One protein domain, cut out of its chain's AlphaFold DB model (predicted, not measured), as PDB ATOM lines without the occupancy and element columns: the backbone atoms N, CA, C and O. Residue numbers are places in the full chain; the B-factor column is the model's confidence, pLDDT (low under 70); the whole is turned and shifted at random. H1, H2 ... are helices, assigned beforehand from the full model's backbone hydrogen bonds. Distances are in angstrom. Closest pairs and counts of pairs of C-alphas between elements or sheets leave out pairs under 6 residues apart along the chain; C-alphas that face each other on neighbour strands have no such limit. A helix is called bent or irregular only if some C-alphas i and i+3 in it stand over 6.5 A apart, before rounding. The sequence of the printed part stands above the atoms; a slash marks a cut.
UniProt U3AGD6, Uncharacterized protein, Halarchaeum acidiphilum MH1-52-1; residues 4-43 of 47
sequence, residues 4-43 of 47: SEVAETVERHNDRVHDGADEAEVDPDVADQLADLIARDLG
ATOM      1  N   SER A   4     283.915 167.703 271.734       94.31
ATOM      2  CA  SER A   4     283.522 167.518 273.134       94.31
ATOM      3  C   SER A   4     282.456 168.505 273.620       94.31
ATOM      4  O   SER A   4     281.802 168.231 274.616       94.31
ATOM      5  N   GLU A   5     282.282 169.641 272.941       97.19
ATOM      6  CA  GLU A   5     281.327 170.692 273.318       97.19
ATOM      7  C   GLU A   5     280.023 170.626 272.503       97.19
ATOM      8  O   GLU A   5     279.129 171.449 272.701       97.19
ATOM      9  N   VAL A   6     279.889 169.683 271.562       95.25
ATOM     10  CA  VAL A   6     278.746 169.644 270.630       95.25
ATOM     11  C   VAL A   6     277.420 169.446 271.362       95.25
ATOM     12  O   VAL A   6     276.476 170.180 271.085       95.25
ATOM     13  N   ALA A   7     277.356 168.527 272.328       95.38
ATOM     14  CA  ALA A   7     276.136 168.278 273.100       95.38
ATOM     15  C   ALA A   7     275.663 169.534 273.856       95.38
ATOM     16  O   ALA A   7     274.539 169.984 273.656       95.38
ATOM     17  N   GLU A   8     276.557 170.166 274.624       97.44
ATOM     18  CA  GLU A   8     276.261 171.401 275.373       97.44
ATOM     19  C   GLU A   8     275.862 172.555 274.437       97.44
ATOM     20  O   GLU A   8     275.058 173.428 274.767       97.44
ATOM     21  N   THR A   9     276.419 172.573 273.229       97.50
ATOM     22  CA  THR A   9     276.091 173.581 272.222       97.50
ATOM     23  C   THR A   9     274.674 173.430 271.695       97.50
ATOM     24  O   THR A   9     273.985 174.444 271.544       97.50
ATOM     25  N   VAL A  10     274.267 172.200 271.380       97.38
ATOM     26  CA  VAL A  10     272.921 171.888 270.883       97.38
ATOM     27  C   VAL A  10     271.889 172.181 271.969       97.38
ATOM     28  O   VAL A  10     270.929 172.898 271.701       97.38
ATOM     29  N   GLU A  11     272.154 171.768 273.210       98.00
ATOM     30  CA  GLU A  11     271.319 172.087 274.374       98.00
ATOM     31  C   GLU A  11     271.134 173.607 274.527       98.00
ATOM     32  O   GLU A  11     270.017 174.122 274.479       98.00
ATOM     33  N   ARG A  12     272.233 174.376 274.545       97.88
ATOM     34  CA  ARG A  12     272.166 175.848 274.604       97.88
ATOM     35  C   ARG A  12     271.479 176.485 273.398       97.88
ATOM     36  O   ARG A  12     271.092 177.655 273.473       97.88
ATOM     37  N   HIS A  13     271.457 175.835 272.239       98.12
ATOM     38  CA  HIS A  13     270.713 176.315 271.073       98.12
ATOM     39  C   HIS A  13     269.215 176.100 271.279       98.12
ATOM     40  O   HIS A  13     268.459 177.064 271.145       98.12
ATOM     41  N   ASN A  14     268.814 174.895 271.682       98.44
ATOM     42  CA  ASN A  14     267.429 174.559 272.003       98.44
ATOM     43  C   ASN A  14     266.871 175.471 273.102       98.44
ATOM     44  O   ASN A  14     265.814 176.067 272.913       98.44
ATOM     45  N   ASP A  15     267.641 175.741 274.158       98.38
ATOM     46  CA  ASP A  15     267.268 176.702 275.207       98.38
ATOM     47  C   ASP A  15     266.999 178.120 274.684       98.38
ATOM     48  O   ASP A  15     266.126 178.827 275.186       98.38
ATOM     49  N   ARG A  16     267.779 178.579 273.696       98.12
ATOM     50  CA  ARG A  16     267.716 179.965 273.199       98.12
ATOM     51  C   ARG A  16     266.707 180.168 272.075       98.12
ATOM     52  O   ARG A  16     266.247 181.294 271.900       98.12
ATOM     53  N   VAL A  17     266.456 179.137 271.270       98.25
ATOM     54  CA  VAL A  17     265.703 179.239 270.007       98.25
ATOM     55  C   VAL A  17     264.434 178.390 270.022       98.25
ATOM     56  O   VAL A  17     263.460 178.777 269.385       98.25
ATOM     57  N   HIS A  18     264.432 177.281 270.759       97.38
ATOM     58  CA  HIS A  18     263.342 176.304 270.803       97.38
ATOM     59  C   HIS A  18     262.697 176.216 272.195       97.38
ATOM     60  O   HIS A  18     262.129 175.191 272.548       97.38
ATOM     61  N   ASP A  19     262.802 177.271 273.012       97.44
ATOM     62  CA  ASP A  19     262.240 177.332 274.371       97.44
ATOM     63  C   ASP A  19     262.645 176.140 275.272       97.44
ATOM     64  O   ASP A  19     261.898 175.726 276.160       97.44
ATOM     65  N   GLY A  20     263.836 175.579 275.033       97.00
ATOM     66  CA  GLY A  20     264.353 174.402 275.739       97.00
ATOM     67  C   GLY A  20     263.780 173.065 275.260       97.00
ATOM     68  O   GLY A  20     264.027 172.041 275.891       97.00
ATOM     69  N   ALA A  21     263.005 173.042 274.174       97.81
ATOM     70  CA  ALA A  21     262.554 171.806 273.548       97.81
ATOM     71  C   ALA A  21     263.665 171.188 272.685       97.81
ATOM     72  O   ALA A  21     264.332 171.888 271.922       97.81
ATOM     73  N   ASP A  22     263.818 169.864 272.769       95.88
ATOM     74  CA  ASP A  22     264.756 169.085 271.954       95.88
ATOM     75  C   ASP A  22     264.263 168.967 270.504       95.88
ATOM     76  O   ASP A  22     263.736 167.942 270.077       95.88
ATOM     77  N   GLU A  23     264.378 170.063 269.755       96.12
ATOM     78  CA  GLU A  23     263.994 170.129 268.341       96.12
ATOM     79  C   GLU A  23     265.200 170.144 267.398       96.12
ATOM     80  O   GLU A  23     265.130 169.569 266.310       96.12
ATOM     81  N   ALA A  24     266.301 170.802 267.777       97.00
ATOM     82  CA  ALA A  24     267.541 170.757 267.012       97.00
ATOM     83  C   ALA A  24     268.441 169.626 267.516       97.00
ATOM     84  O   ALA A  24     268.675 169.490 268.716       97.00
ATOM     85  N   GLU A  25     269.004 168.874 266.575       96.88
ATOM     86  CA  GLU A  25     269.906 167.754 266.829       96.88
ATOM     87  C   GLU A  25     271.092 167.789 265.855       96.88
ATOM     88  O   GLU A  25     271.117 168.553 264.883       96.88
ATOM     89  N   VAL A  26     272.101 166.960 266.123       95.94
ATOM     90  CA  VAL A  26     273.157 166.687 265.142       95.94
ATOM     91  C   VAL A  26     272.565 165.815 264.043       95.94
ATOM     92  O   VAL A  26     271.887 164.835 264.331       95.94
ATOM     93  N   ASP A  27     272.848 166.159 262.789       96.44
ATOM     94  CA  ASP A  27     272.426 165.364 261.640       96.44
ATOM     95  C   ASP A  27     272.916 163.904 261.784       96.44
ATOM     96  O   ASP A  27     274.121 163.690 261.992       96.44
ATOM     97  N   PRO A  28     272.022 162.901 261.691       96.19
ATOM     98  CA  PRO A  28     272.400 161.498 261.825       96.19
ATOM     99  C   PRO A  28     273.462 161.070 260.804       96.19
ATOM    100  O   PRO A  28     274.376 160.335 261.176       96.19
ATOM    101  N   ASP A  29     273.441 161.597 259.575       97.75
ATOM    102  CA  ASP A  29     274.445 161.255 258.558       97.75
ATOM    103  C   ASP A  29     275.842 161.744 258.973       97.75
ATOM    104  O   ASP A  29     276.861 161.140 258.630       97.75
ATOM    105  N   VAL A  30     275.918 162.854 259.713       95.19
ATOM    106  CA  VAL A  30     277.181 163.380 260.253       95.19
ATOM    107  C   VAL A  30     277.660 162.539 261.434       95.19
ATOM    108  O   VAL A  30     278.859 162.269 261.541       95.19
ATOM    109  N   ALA A  31     276.748 162.114 262.312       95.25
ATOM    110  CA  ALA A  31     277.074 161.225 263.426       95.25
ATOM    111  C   ALA A  31     277.614 159.874 262.928       95.25
ATOM    112  O   ALA A  31     278.649 159.415 263.421       95.25
ATOM    113  N   ASP A  32     276.984 159.298 261.903       96.38
ATOM    114  CA  ASP A  32     277.409 158.042 261.279       96.38
ATOM    115  C   ASP A  32     278.789 158.177 260.622       96.38
ATOM    116  O   ASP A  32     279.686 157.369 260.872       96.38
ATOM    117  N   GLN A  33     279.022 159.254 259.865       96.12
ATOM    118  CA  GLN A  33     280.340 159.522 259.280       96.12
ATOM    119  C   GLN A  33     281.435 159.656 260.346       96.12
ATOM    120  O   GLN A  33     282.545 159.154 260.161       96.12
ATOM    121  N   LEU A  34     281.148 160.322 261.469       94.62
ATOM    122  CA  LEU A  34     282.108 160.439 262.566       94.62
ATOM    123  C   LEU A  34     282.400 159.076 263.207       94.62
ATOM    124  O   LEU A  34     283.562 158.780 263.494       94.62
ATOM    125  N   ALA A  35     281.372 158.248 263.408       95.06
ATOM    126  CA  ALA A  35     281.536 156.896 263.930       95.06
ATOM    127  C   ALA A  35     282.434 156.052 263.014       95.06
ATOM    128  O   ALA A  35     283.367 155.415 263.502       95.06
ATOM    129  N   ASP A  36     282.230 156.129 261.699       96.56
ATOM    130  CA  ASP A  36     283.063 155.448 260.707       96.56
ATOM    131  C   ASP A  36     284.521 155.930 260.727       96.56
ATOM    132  O   ASP A  36     285.452 155.129 260.609       96.56
ATOM    133  N   LEU A  37     284.754 157.239 260.874       95.56
ATOM    134  CA  LEU A  37     286.110 157.791 260.976       95.56
ATOM    135  C   LEU A  37     286.828 157.294 262.238       95.56
ATOM    136  O   LEU A  37     287.979 156.868 262.155       95.56
ATOM    137  N   ILE A  38     286.145 157.297 263.386       95.31
ATOM    138  CA  ILE A  38     286.695 156.784 264.649       95.31
ATOM    139  C   ILE A  38     286.934 155.275 264.555       95.31
ATOM    140  O   ILE A  38     287.962 154.779 265.009       95.31
ATOM    141  N   ALA A  39     286.013 154.529 263.949       96.50
ATOM    142  CA  ALA A  39     286.154 153.092 263.785       96.50
ATOM    143  C   ALA A  39     287.360 152.731 262.902       96.50
ATOM    144  O   ALA A  39     288.082 151.793 263.237       96.50
ATOM    145  N   ARG A  40     287.641 153.492 261.835       95.81
ATOM    146  CA  ARG A  40     288.884 153.341 261.053       95.81
ATOM    147  C   ARG A  40     290.129 153.667 261.877       95.81
ATOM    148  O   ARG A  40     291.071 152.882 261.869       95.81
ATOM    149  N   ASP A  41     290.124 154.772 262.626       95.62
ATOM    150  CA  ASP A  41     291.263 155.175 263.474       95.62
ATOM    151  C   ASP A  41     291.596 154.119 264.546       95.62
ATOM    152  O   ASP A  41     292.760 153.811 264.802       95.62
ATOM    153  N   LEU A  42     290.567 153.481 265.110       96.06
ATOM    154  CA  LEU A  42     290.706 152.387 266.075       96.06
ATOM    155  C   LEU A  42     291.003 151.019 265.431       96.06
ATOM    156  O   LEU A  42     291.180 150.036 266.151       96.06
ATOM    157  N   GLY A  43     291.060 150.935 264.099       95.75
ATOM    158  CA  GLY A  43     291.317 149.696 263.361       95.75
ATOM    159  C   GLY A  43     290.149 148.704 263.359       95.75
ATOM    160  O   GLY A  43     290.353 147.514 263.128       95.75
TER     161      GLY A  43
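AT A GLANCE: This is residues 4 to 43 of the 47 residues of an uncharacterized protein of Halarchaeum acidiphilum MH1-52-1 (UniProt U3AGD6). Two helices, H1 and H2, run in nearly opposite directions without packing on each other, and the link of residues 18 to 27 turns the chain back between them. They are staggered along the longest axis, and residues 27 to 43, with the whole of H2, stand free. The 40 printed residues hold two named helices, H1 then H2, and no named strand, an all helix class. The whole is only just loose, close to extended, with a radius of gyration of the C-alphas of 13.1 A, and a rod spanning 41 by 18 by 9 A.

IN THESE COORDINATES: H1, residues 4 to 17, begins at C-alpha 4 (283.522, 167.518, 273.134) and is 21.6 A long from first to last C-alpha. It is irregular: C-alphas 4 and 7 are 7.4 A apart. H2, residues 28 to 41, is 20.0 A long and ends at C-alpha 41 (291.263, 155.175, 263.474).

HOW THE PARTS SIT: H1 and H2 are apart, with no C-alpha of the one within 8 A of the other. A short link of 10 residues joins them. In H2 every O i to N i+4 pair is within hydrogen-bond range; in H1, 9 of 10 are.

THE WHOLE: The C-alphas farthest apart, those of Asp 19 and Gly 43, are 41.6 A apart. The printed part has no cut, and no printed residue is under 70 in pLDDT.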